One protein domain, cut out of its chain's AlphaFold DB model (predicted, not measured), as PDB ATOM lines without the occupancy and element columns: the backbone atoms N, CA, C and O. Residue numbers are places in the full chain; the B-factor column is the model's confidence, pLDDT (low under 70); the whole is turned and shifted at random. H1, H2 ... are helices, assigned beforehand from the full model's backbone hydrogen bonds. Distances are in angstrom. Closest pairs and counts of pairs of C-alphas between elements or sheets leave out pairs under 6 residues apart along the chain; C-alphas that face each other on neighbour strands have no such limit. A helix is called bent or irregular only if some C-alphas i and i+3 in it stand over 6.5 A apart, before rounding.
ATOM      1  N   LEU A 198     -56.225  -4.300  -5.674       85.00
ATOM      2  CA  LEU A 198     -55.864  -3.792  -6.996       85.00
ATOM      3  C   LEU A 198     -55.163  -2.431  -6.900       85.00
ATOM      4  O   LEU A 198     -54.175  -2.202  -7.600       85.00
ATOM      5  N   ASP A 199     -55.635  -1.539  -6.030       86.69
ATOM      6  CA  ASP A 199     -54.972  -0.256  -5.775       86.69
ATOM      7  C   ASP A 199     -53.675  -0.416  -4.977       86.69
ATOM      8  O   ASP A 199     -52.679   0.244  -5.288       86.69
ATOM      9  N   VAL A 200     -53.623  -1.358  -4.030       90.50
ATOM     10  CA  VAL A 200     -52.378  -1.707  -3.331       90.50
ATOM     11  C   VAL A 200     -51.317  -2.207  -4.312       90.50
ATOM     12  O   VAL A 200     -50.183  -1.736  -4.245       90.50
ATOM     13  N   VAL A 201     -51.657  -3.081  -5.266       88.38
ATOM     14  CA  VAL A 201     -50.714  -3.584  -6.286       88.38
ATOM     15  C   VAL A 201     -50.119  -2.457  -7.147       88.38
ATOM     16  O   VAL A 201     -48.926  -2.499  -7.467       88.38
ATOM     17  N   LYS A 202     -50.900  -1.414  -7.470       83.88
ATOM     18  CA  LYS A 202     -50.408  -0.234  -8.211       83.88
ATOM     19  C   LYS A 202     -49.354   0.538  -7.412       83.88
ATOM     20  O   LYS A 202     -48.327   0.924  -7.966       83.88
ATOM     21  N   ILE A 203     -49.586   0.756  -6.114       90.75
ATOM     22  CA  ILE A 203     -48.749   1.651  -5.295       90.75
ATOM     23  C   ILE A 203     -47.644   0.936  -4.500       90.75
ATOM     24  O   ILE A 203     -46.656   1.569  -4.138       90.75
ATOM     25  N   VAL A 204     -47.744  -0.373  -4.242       92.44
ATOM     26  CA  VAL A 204     -46.803  -1.109  -3.370       92.44
ATOM     27  C   VAL A 204     -45.358  -1.109  -3.880       92.44
ATOM     28  O   VAL A 204     -44.417  -1.123  -3.084       92.44
ATOM     29  N   HIS A 205     -45.188  -1.020  -5.199       89.56
ATOM     30  CA  HIS A 205     -43.901  -0.981  -5.892       89.56
ATOM     31  C   HIS A 205     -43.174   0.369  -5.794       89.56
ATOM     32  O   HIS A 205     -42.008   0.461  -6.178       89.56
ATOM     33  N   PHE A 206     -43.828   1.421  -5.295       89.19
ATOM     34  CA  PHE A 206     -43.205   2.735  -5.187       89.19
ATOM     35  C   PHE A 206     -42.142   2.786  -4.080       89.19
ATOM     36  O   PHE A 206     -42.362   2.260  -2.985       89.19
ATOM     37  N   PRO A 207     -41.011   3.479  -4.315       89.56
ATOM     38  CA  PRO A 207     -40.097   3.837  -3.243       89.56
ATOM     39  C   PRO A 207     -40.741   4.864  -2.302       89.56
ATOM     40  O   PRO A 207     -41.667   5.596  -2.666       89.56
ATOM     41  N   GLU A 208     -40.223   4.959  -1.084       90.12
ATOM     42  CA  GLU A 208     -40.627   6.008  -0.147       90.12
ATOM     43  C   GLU A 208     -40.036   7.373  -0.563       90.12
ATOM     44  O   GLU A 208     -38.973   7.425  -1.192       90.12
ATOM     45  N   PRO A 209     -40.708   8.502  -0.265       90.31
ATOM     46  CA  PRO A 209     -41.992   8.620   0.433       90.31
ATOM     47  C   PRO A 209     -43.219   8.462  -0.488       90.31
ATOM     48  O   PRO A 209     -44.342   8.666  -0.034       90.31
ATOM     49  N   TYR A 210     -43.038   8.164  -1.781       86.25
ATOM     50  CA  TYR A 210     -44.114   8.211  -2.779       86.25
ATOM     51  C   TYR A 210     -45.229   7.206  -2.493       86.25
ATOM     52  O   TYR A 210     -46.394   7.589  -2.534       86.25
ATOM     53  N   ARG A 211     -44.890   5.956  -2.143       92.69
ATOM     54  CA  ARG A 211     -45.886   4.940  -1.759       92.69
ATOM     55  C   ARG A 211     -46.750   5.421  -0.601       92.69
ATOM     56  O   ARG A 211     -47.974   5.346  -0.677       92.69
ATOM     57  N   THR A 212     -46.112   5.965   0.433       92.25
ATOM     58  CA  THR A 212     -46.819   6.538   1.576       92.25
ATOM     59  C   THR A 212     -47.712   7.714   1.168       92.25
ATOM     60  O   THR A 212     -48.888   7.726   1.521       92.25
ATOM     61  N   ARG A 213     -47.199   8.688   0.400       89.50
ATOM     62  CA  ARG A 213     -47.987   9.849  -0.063       89.50
ATOM     63  C   ARG A 213     -49.195   9.437  -0.906       89.50
ATOM     64  O   ARG A 213     -50.276   9.976  -0.697       89.50
ATOM     65  N   LEU A 214     -49.019   8.479  -1.818       87.12
ATOM     66  CA  LEU A 214     -50.089   7.921  -2.645       87.12
ATOM     67  C   LEU A 214     -51.150   7.233  -1.783       87.12
ATOM     68  O   LEU A 214     -52.320   7.577  -1.882       87.12
ATOM     69  N   TRP A 215     -50.743   6.334  -0.883       93.00
ATOM     70  CA  TRP A 215     -51.661   5.646   0.030       93.00
ATOM     71  C   TRP A 215     -52.468   6.624   0.902       93.00
ATOM     72  O   TRP A 215     -53.674   6.449   1.058       93.00
ATOM     73  N   ILE A 216     -51.832   7.689   1.406       89.69
ATOM     74  CA  ILE A 216     -52.516   8.764   2.143       89.69
ATOM     75  C   ILE A 216     -53.532   9.482   1.240       89.69
ATOM     76  O   ILE A 216     -54.699   9.601   1.609       89.69
ATOM     77  N   ALA A 217     -53.106   9.948   0.062       82.38
ATOM     78  CA  ALA A 217     -53.942  10.725  -0.855       82.38
ATOM     79  C   ALA A 217     -55.093   9.917  -1.488       82.38
ATOM     80  O   ALA A 217     -56.055  10.509  -1.968       82.38
ATOM     81  N   SER A 218     -55.015   8.582  -1.480       84.19
ATOM     82  CA  SER A 218     -56.091   7.684  -1.919       84.19
ATOM     83  C   SER A 218     -57.120   7.350  -0.826       84.19
ATOM     84  O   SER A 218     -58.191   6.850  -1.159       84.19
ATOM     85  N   LEU A 219     -56.825   7.602   0.456       85.12
ATOM     86  CA  LEU A 219     -57.727   7.300   1.585       85.12
ATOM     87  C   LEU A 219     -58.321   8.544   2.264       85.12
ATOM     88  O   LEU A 219     -59.422   8.477   2.816       85.12
ATOM     89  N   PHE A 220     -57.605   9.671   2.238       83.38
ATOM     90  CA  PHE A 220     -57.937  10.862   3.019       83.38
ATOM     91  C   PHE A 220     -58.024  12.113   2.139       83.38
ATOM     92  O   PHE A 220     -57.125  12.395   1.349       83.38
ATOM     93  N   GLU A 221     -59.070  12.914   2.343       75.00
ATOM     94  CA  GLU A 221     -59.195  14.260   1.774       75.00
ATOM     95  C   GLU A 221     -58.978  15.346   2.850       75.00
ATOM     96  O   GLU A 221     -59.221  15.114   4.038       75.00
ATOM     97  N   PRO A 222     -58.524  16.554   2.461       68.75
ATOM     98  CA  PRO A 222     -58.369  17.667   3.389       68.75
ATOM     99  C   PRO A 222     -59.721  18.350   3.643       68.75
ATOM    100  O   PRO A 222     -60.216  19.077   2.783       68.75
ATOM    101  N   ASP A 223     -60.297  18.176   4.835       70.00
ATOM    102  CA  ASP A 223     -61.511  18.896   5.249       70.00
ATOM    103  C   ASP A 223     -61.204  20.392   5.505       70.00
ATOM    104  O   ASP A 223     -60.500  20.719   6.472       70.00
ATOM    105  N   PRO A 224     -61.739  21.332   4.695       64.38
ATOM    106  CA  PRO A 224     -61.509  22.764   4.887       64.38
ATOM    107  C   PRO A 224     -62.311  23.347   6.066       64.38
ATOM    108  O   PRO A 224     -61.996  24.440   6.536       64.38
ATOM    109  N   THR A 225     -63.348  22.644   6.536       67.31
ATOM    110  CA  THR A 225     -64.238  23.065   7.631       67.31
ATOM    111  C   THR A 225     -63.733  22.631   9.007       67.31
ATOM    112  O   THR A 225     -64.071  23.261  10.013       67.31
ATOM    113  N   GLY A 234     -59.716  14.490  13.654       68.12
ATOM    114  CA  GLY A 234     -58.673  13.984  12.771       68.12
ATOM    115  C   GLY A 234     -58.130  12.613  13.171       68.12
ATOM    116  O   GLY A 234     -58.340  12.144  14.290       68.12
ATOM    117  N   VAL A 235     -57.427  11.961  12.244       75.38
ATOM    118  CA  VAL A 235     -56.774  10.667  12.508       75.38
ATOM    119  C   VAL A 235     -55.411  10.914  13.153       75.38
ATOM    120  O   VAL A 235     -54.619  11.705  12.642       75.38
ATOM    121  N   GLU A 236     -55.111  10.233  14.263       83.56
ATOM    122  CA  GLU A 236     -53.794  10.353  14.892       83.56
ATOM    123  C   GLU A 236     -52.681   9.879  13.950       83.56
ATOM    124  O   GLU A 236     -52.772   8.838  13.294       83.56
ATOM    125  N   GLN A 237     -51.573  10.618  13.938       83.38
ATOM    126  CA  GLN A 237     -50.398  10.316  13.117       83.38
ATOM    127  C   GLN A 237     -49.835   8.901  13.353       83.38
ATOM    128  O   GLN A 237     -49.375   8.250  12.414       83.38
ATOM    129  N   VAL A 238     -49.908   8.400  14.592       82.69
ATOM    130  CA  VAL A 238     -49.496   7.031  14.940       82.69
ATOM    131  C   VAL A 238     -50.463   5.999  14.351       82.69
ATOM    132  O   VAL A 238     -50.013   4.981  13.830       82.69
ATOM    133  N   THR A 239     -51.772   6.271  14.357       88.44
ATOM    134  CA  THR A 239     -52.789   5.412  13.730       88.44
ATOM    135  C   THR A 239     -52.618   5.350  12.212       88.44
ATOM    136  O   THR A 239     -52.706   4.263  11.648       88.44
ATOM    137  N   LEU A 240     -52.299   6.469  11.550       89.44
ATOM    138  CA  LEU A 240     -51.987   6.484  10.112       89.44
ATOM    139  C   LEU A 240     -50.787   5.578   9.787       89.44
ATOM    140  O   LEU A 240     -50.860   4.770   8.866       89.44
ATOM    141  N   TRP A 241     -49.714   5.639  10.581       92.81
ATOM    142  CA  TRP A 241     -48.567   4.737  10.426       92.81
ATOM    143  C   TRP A 241     -48.906   3.263  10.720       92.81
ATOM    144  O   TRP A 241     -48.459   2.380   9.989       92.81
ATOM    145  N   GLN A 242     -49.728   2.974  11.731       92.88
ATOM    146  CA  GLN A 242     -50.178   1.607  12.024       92.88
ATOM    147  C   GLN A 242     -51.046   1.026  10.897       92.88
ATOM    148  O   GLN A 242     -50.861  -0.130  10.518       92.88
ATOM    149  N   LEU A 243     -51.958   1.820  10.327       93.12
ATOM    150  CA  LEU A 243     -52.759   1.439   9.160       93.12
ATOM    151  C   LEU A 243     -51.875   1.219   7.922       93.12
ATOM    152  O   LEU A 243     -52.043   0.214   7.233       93.12
ATOM    153  N   TYR A 244     -50.879   2.083   7.699       95.06
ATOM    154  CA  TYR A 244     -49.893   1.927   6.628       95.06
ATOM    155  C   TYR A 244     -49.116   0.607   6.752       95.06
ATOM    156  O   TYR A 244     -49.057  -0.183   5.808       95.06
ATOM    157  N   GLN A 245     -48.578   0.306   7.940       94.50
ATOM    158  CA  GLN A 245     -47.912  -0.976   8.178       94.50
ATOM    159  C   GLN A 245     -48.871  -2.156   7.989       94.50
ATOM    160  O   GLN A 245     -48.501  -3.133   7.337       94.50
ATOM    161  N   LYS A 246     -50.109  -2.070   8.492       94.12
ATOM    162  CA  LYS A 246     -51.133  -3.115   8.330       94.12
ATOM    163  C   LYS A 246     -51.451  -3.398   6.857       94.12
ATOM    164  O   LYS A 246     -51.616  -4.562   6.507       94.12
ATOM    165  N   GLN A 247     -51.507  -2.372   6.004       94.12
ATOM    166  CA  GLN A 247     -51.747  -2.522   4.565       94.12
ATOM    167  C   GLN A 247     -50.601  -3.273   3.869       94.12
ATOM    168  O   GLN A 247     -50.845  -4.233   3.140       94.12
ATOM    169  N   PHE A 248     -49.352  -2.839   4.074       95.25
ATOM    170  CA  PHE A 248     -48.233  -3.233   3.207       95.25
ATOM    171  C   PHE A 248     -47.307  -4.321   3.773       95.25
ATOM    172  O   PHE A 248     -46.536  -4.899   3.008       95.25
ATOM    173  N   THR A 249     -47.372  -4.646   5.072       93.81
ATOM    174  CA  THR A 249     -46.471  -5.648   5.689       93.81
ATOM    175  C   THR A 249     -46.534  -7.005   4.988       93.81
ATOM    176  O   THR A 249     -45.486  -7.596   4.747       93.81
ATOM    177  N   HIS A 250     -47.729  -7.467   4.605       90.31
ATOM    178  CA  HIS A 250     -47.932  -8.731   3.884       90.31
ATOM    179  C   HIS A 250     -47.121  -8.770   2.579       90.31
ATOM    180  O   HIS A 250     -46.273  -9.633   2.379       90.31
ATOM    181  N   TYR A 251     -47.310  -7.757   1.733       91.38
ATOM    182  CA  TYR A 251     -46.652  -7.622   0.435       91.38
ATOM    183  C   TYR A 251     -45.122  -7.535   0.557       91.38
ATOM    184  O   TYR A 251     -44.410  -8.180  -0.207       91.38
ATOM    185  N   VAL A 252     -44.613  -6.787   1.544       90.06
ATOM    186  CA  VAL A 252     -43.165  -6.648   1.800       90.06
ATOM    187  C   VAL A 252     -42.543  -7.932   2.368       90.06
ATOM    188  O   VAL A 252     -41.383  -8.215   2.079       90.06
ATOM    189  N   GLN A 253     -43.280  -8.707   3.172       87.50
ATOM    190  CA  GLN A 253     -42.779  -9.958   3.757       87.50
ATOM    191  C   GLN A 253     -42.834 -11.139   2.786       87.50
ATOM    192  O   GLN A 253     -41.914 -11.955   2.783       87.50
ATOM    193  N   GLU A 254     -43.888 -11.244   1.977       82.69
ATOM    194  CA  GLU A 254     -44.032 -12.343   1.021       82.69
ATOM    195  C   GLU A 254     -43.228 -12.112  -0.263       82.69
ATOM    196  O   GLU A 254     -42.624 -13.051  -0.777       82.69
ATOM    197  N   GLY A 255     -43.205 -10.883  -0.796       68.88
ATOM    198  CA  GLY A 255     -42.502 -10.565  -2.047       68.88
ATOM    199  C   GLY A 255     -43.049 -11.286  -3.290       68.88
ATOM    200  O   GLY A 255     -42.357 -11.373  -4.296       68.88
ATOM    201  N   VAL A 256     -44.271 -11.829  -3.224       57.19
ATOM    202  CA  VAL A 256     -44.848 -12.752  -4.227       57.19
ATOM    203  C   VAL A 256     -45.384 -12.050  -5.489       57.19
ATOM    204  O   VAL A 256     -45.607 -12.700  -6.510       57.19
ATOM    205  N   LEU A 257     -45.567 -10.727  -5.466       63.94
ATOM    206  CA  LEU A 257     -46.234  -9.961  -6.530       63.94
ATOM    207  C   LEU A 257     -45.311  -9.538  -7.696       63.94
ATOM    208  O   LEU A 257     -45.299  -8.389  -8.126       63.94
ATOM    209  N   GLY A 258     -44.601 -10.518  -8.263       70.06
ATOM    210  CA  GLY A 258     -43.850 -10.399  -9.520       70.06
ATOM    211  C   GLY A 258     -42.336 -10.220  -9.366       70.06
ATOM    212  O   GLY A 258     -41.789 -10.244  -8.269       70.06
ATOM    213  N   ASP A 259     -41.645 -10.041 -10.496       77.44
ATOM    214  CA  ASP A 259     -40.171 -10.048 -10.565       77.44
ATOM    215  C   ASP A 259     -39.493  -8.779 -10.000       77.44
ATOM    216  O   ASP A 259     -38.263  -8.718  -9.916       77.44
ATOM    217  N   LYS A 260     -40.257  -7.736  -9.634       80.94
ATOM    218  CA  LYS A 260     -39.708  -6.490  -9.070       80.94
ATOM    219  C   LYS A 260     -39.630  -6.570  -7.535       80.94
ATOM    220  O   LYS A 260     -40.652  -6.803  -6.895       80.94
ATOM    221  N   PRO A 261     -38.465  -6.301  -6.912       85.19
ATOM    222  CA  PRO A 261     -38.349  -6.294  -5.458       85.19
ATOM    223  C   PRO A 261     -39.150  -5.135  -4.849       85.19
ATOM    224  O   PRO A 261     -38.948  -3.971  -5.200       85.19
ATOM    225  N   ILE A 262     -40.036  -5.450  -3.907       88.00
ATOM    226  CA  ILE A 262     -40.875  -4.461  -3.224       88.00
ATOM    227  C   ILE A 262     -40.025  -3.663  -2.208       88.00
ATOM    228  O   ILE A 262     -39.348  -4.271  -1.374       88.00
ATOM    229  N   PRO A 263     -40.053  -2.311  -2.217       89.12
ATOM    230  CA  PRO A 263     -39.298  -1.497  -1.261       89.12
ATOM    231  C   PRO A 263     -39.726  -1.719   0.199       89.12
ATOM    232  O   PRO A 263     -40.917  -1.855   0.485       89.12
ATOM    233  N   GLN A 264     -38.776  -1.674   1.141       92.94
ATOM    234  CA  GLN A 264     -39.071  -1.744   2.584       92.94
ATOM    235  C   GLN A 264     -40.013  -0.613   3.032       92.94
ATOM    236  O   GLN A 264     -40.062   0.441   2.402       92.94
ATOM    237  N   LEU A 265     -40.776  -0.840   4.107       94.06
ATOM    238  CA  LEU A 265     -41.742   0.128   4.643       94.06
ATOM    239  C   LEU A 265     -41.059   1.367   5.230       94.06
ATOM    240  O   LEU A 265     -40.098   1.234   5.990       94.06
ATOM    241  N   ALA A 266     -41.629   2.550   4.979       91.69
ATOM    242  CA  ALA A 266     -41.255   3.778   5.673       91.69
ATOM    243  C   ALA A 266     -41.294   3.620   7.212       91.69
ATOM    244  O   ALA A 266     -42.263   3.076   7.766       91.69
ATOM    245  N   PRO A 267     -40.289   4.145   7.940       94.31
ATOM    246  CA  PRO A 267     -40.381   4.319   9.386       94.31
ATOM    247  C   PRO A 267     -41.465   5.348   9.738       94.31
ATOM    248  O   PRO A 267     -41.809   6.216   8.933       94.31
ATOM    249  N   ALA A 268     -41.966   5.309  10.978       89.88
ATOM    250  CA  ALA A 268     -43.022   6.215  11.445       89.88
ATOM    251  C   ALA A 268     -42.714   7.700  11.179       89.88
ATOM    252  O   ALA A 268     -43.598   8.452  10.788       89.88
ATOM    253  N   THR A 269     -41.452   8.114  11.319       91.19
ATOM    254  CA  THR A 269     -40.986   9.483  11.046       91.19
ATOM    255  C   THR A 269     -41.151   9.915   9.589       91.19
ATOM    256  O   THR A 269     -41.436  11.083   9.335       91.19
ATOM    257  N   GLU A 270     -41.000   9.001   8.629       90.81
ATOM    258  CA  GLU A 270     -41.232   9.289   7.210       90.81
ATOM    259  C   GLU A 270     -42.720   9.289   6.875       90.81
ATOM    260  O   GLU A 270     -43.154  10.155   6.119       90.81
ATOM    261  N   VAL A 271     -43.523   8.417   7.498       90.00
ATOM    262  CA  VAL A 271     -44.984   8.453   7.324       90.00
ATOM    263  C   VAL A 271     -45.581   9.737   7.891       90.00
ATOM    264  O   VAL A 271     -46.330  10.419   7.199       90.00
ATOM    265  N   ILE A 272     -45.175  10.140   9.096       85.75
ATOM    266  CA  ILE A 272     -45.554  11.421   9.711       85.75
ATOM    267  C   ILE A 272     -45.193  12.599   8.800       85.75
ATOM    268  O   ILE A 272     -45.998  13.511   8.613       85.75
ATOM    269  N   LYS A 273     -44.006  12.566   8.186       87.50
ATOM    270  CA  LYS A 273     -43.584  13.600   7.243       87.50
ATOM    271  C   LYS A 273     -44.391  13.572   5.944       87.50
ATOM    272  O   LYS A 273     -44.776  14.629   5.468       87.50
ATOM    273  N   ALA A 274     -44.697  12.400   5.390       86.50
ATOM    274  CA  ALA A 274     -45.538  12.279   4.201       86.50
ATOM    275  C   ALA A 274     -46.965  12.804   4.454       86.50
ATOM    276  O   ALA A 274     -47.526  13.467   3.587       86.50
ATOM    277  N   VAL A 275     -47.514  12.593   5.658       84.38
ATOM    278  CA  VAL A 275     -48.780  13.205   6.098       84.38
ATOM    279  C   VAL A 275     -48.683  14.734   6.101       84.38
ATOM    280  O   VAL A 275     -49.586  15.393   5.600       84.38
ATOM    281  N   GLN A 276     -47.586  15.309   6.605       83.88
ATOM    282  CA  GLN A 276     -47.351  16.762   6.583       83.88
ATOM    283  C   GLN A 276     -47.108  17.313   5.167       83.88
ATOM    284  O   GLN A 276     -47.541  18.418   4.864       83.88
ATOM    285  N   ASP A 277     -46.443  16.553   4.294       80.88
ATOM    286  CA  ASP A 277     -46.186  16.942   2.903       80.88
ATOM    287  C   ASP A 277     -47.484  16.961   2.060       80.88
ATOM    288  O   ASP A 277     -47.641  17.823   1.196       80.88
ATOM    289  N   VAL A 278     -48.411  16.020   2.301       80.06
ATOM    290  CA  VAL A 278     -49.727  15.949   1.627       80.06
ATOM    291  C   VAL A 278     -50.734  16.923   2.256       80.06
ATOM    292  O   VAL A 278     -51.538  17.525   1.545       80.06
ATOM    293  N   PHE A 279     -50.664  17.126   3.575       81.38
ATOM    294  CA  PHE A 279     -51.551  18.004   4.343       81.38
ATOM    295  C   PHE A 279     -50.754  19.054   5.144       81.38
ATOM    296  O   PHE A 279     -50.671  18.956   6.374       81.38
ATOM    297  N   PRO A 280     -50.191  20.089   4.488       71.88
ATOM    298  CA  PRO A 280     -49.337  21.087   5.146       71.88
ATOM    299  C   PRO A 280     -50.050  21.894   6.243       71.88
ATOM    300  O   PRO A 280     -49.413  22.308   7.208       71.88
ATOM    301  N   ASP A 281     -51.375  22.055   6.154       73.06
ATOM    302  CA  ASP A 281     -52.203  22.683   7.197       73.06
ATOM    303  C   ASP A 281     -52.493  21.760   8.404       73.06
ATOM    304  O   ASP A 281     -53.220  22.147   9.320       73.06
ATOM    305  N   GLY A 282     -52.009  20.511   8.396       60.97
ATOM    306  CA  GLY A 282     -52.267  19.501   9.431       60.97
ATOM    307  C   GLY A 282     -53.697  18.939   9.458       60.97
ATOM    308  O   GLY A 282     -54.039  18.176  10.362       60.97
ATOM    309  N   ARG A 283     -54.550  19.303   8.490       65.00
ATOM    310  CA  ARG A 283     -55.980  18.947   8.451       65.00
ATOM    311  C   ARG A 283     -56.216  17.583   7.797       65.00
ATOM    312  O   ARG A 283     -56.545  17.506   6.619       65.00
ATOM    313  N   VAL A 284     -56.073  16.516   8.581       54.09
ATOM    314  CA  VAL A 284     -56.328  15.129   8.149       54.09
ATOM    315  C   VAL A 284     -57.570  14.597   8.854       54.09
ATOM    316  O   VAL A 284     -57.514  14.325  10.051       54.09
ATOM    317  N   VAL A 285     -58.697  14.459   8.151       53.78
ATOM    318  CA  VAL A 285     -59.982  14.079   8.767       53.78
ATOM    319  C   VAL A 285     -60.653  12.955   7.986       53.78
ATOM    320  O   VAL A 285     -61.018  13.164   6.842       53.78
ATOM    321  N   LYS A 286     -60.843  11.816   8.675       48.91
ATOM    322  CA  LYS A 286     -61.682  10.633   8.372       48.91
ATOM    323  C   LYS A 286     -61.701  10.048   6.946       48.91
ATOM    324  O   LYS A 286     -61.842  10.733   5.947       48.91
ATOM    325  N   ASN A 287     -61.740   8.713   6.891       47.00
ATOM    326  CA  ASN A 287     -62.090   7.967   5.680       47.00
ATOM    327  C   ASN A 287     -63.429   8.455   5.099       47.00
ATOM    328  O   ASN A 287     -64.446   8.474   5.802       47.00
ATOM    329  N   LEU A 288     -63.436   8.758   3.796       42.75
ATOM    330  CA  LEU A 288     -64.626   9.151   3.021       42.75
ATOM    331  C   LEU A 288     -65.766   8.116   3.090       42.75
ATOM    332  O   LEU A 288     -66.932   8.447   2.891       42.75
TER     333      LEU A 288
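What this domain is: This is residues 198 to 225 and 234 to 288 of the 448 residues of an uncharacterized protein of Melampsora larici-populina (strain 98AG31 / pathotype 3-4-7) (UniProt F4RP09). One long, kinked helix, H3, makes a spine, and three short helices follow one another in a row along one side of it in the order H1, H2, H4. H1 and H4 pack on opposite ends of the row against different parts of H3, H2 sits between them, and the link of residues 255 to 267 folds back from the end of H3 to H4. The printed part has 83 residues with four named helices, H1, H2, H3 and H4 along the chain, and no named strand; its class is all helix. The whole is compact, with a radius of gyration of the C-alphas of 12.9 A, yet elongated in outline, spanning 44 by 24 by 17 A.

How they stand to each other: H1, residues 198 to 204, and H2, residues 210 to 219, form a helical hairpin: they touch, with the closest C-alphas those of Ile 203 and Arg 211 at 5.6 A, and run opposite ways at a shallow tilt of 33 degrees, only just short of steep. H3, residues 237 to 254, touches H1 with residues 247 to 251 alone; the closest C-alphas, those of Val 204 and Phe 248, are 7.1 A apart, and the lines are about perpendicular at 85 degrees. H2 and H3 are close but not clearly touching, the C-alphas of Thr 212 and Tyr 244 being closest at 7.5 A. H4, residues 268 to 278, touches H2 at a steep tilt of 63 degrees, the same way, with the C-alphas of Arg 213 and Ala 274 closest at 5.5 A. H3 touches H4 with residues 237 to 241 alone; the closest C-alphas, those of Trp 241 and Ala 268, are 5.8 A apart, and the steep tilt of 68 degrees, opposite ways, is only just short of about perpendicular. H1 and H4 are apart. The helix packing is mostly crossed, with 1 of 4 touching pairs at a shallow tilt. Every O i to N i+4 pair is within hydrogen-bond range in H1, H2 and H4, and 12 of 14 are in H3.

Where its parts are: H1 begins at C-alpha 198, (-55.864, -3.792, -6.996). H2 is 14.3 A long from first to last C-alpha. H3 runs 26.5 A from C-alpha 237 at (-50.398, 10.316, 13.117) to C-alpha 254; it has a kink of 39 degrees near residue 248 and is irregular, with C-alphas 247 and 250 standing 7.3 A apart. H4 is 15.4 A long and ends at C-alpha 278, (-49.727, 15.949, 1.627).

The domain as a whole: The two C-alphas farthest apart, those of Thr 225 and Asp 259, are 44.8 A apart. Residues 226 to 233 are not printed, and C-alphas 225 and 234 stand 11.8 A apart across this cut in the link from H2 to H3. The link from H1 to H2 is tight, and that from H3 to H4, 13 residues, is long. The mean pLDDT of the printed part is 82.4; it is under 70 at residues 222, 224 to 225, 234, 255 to 257 and 282 to 288.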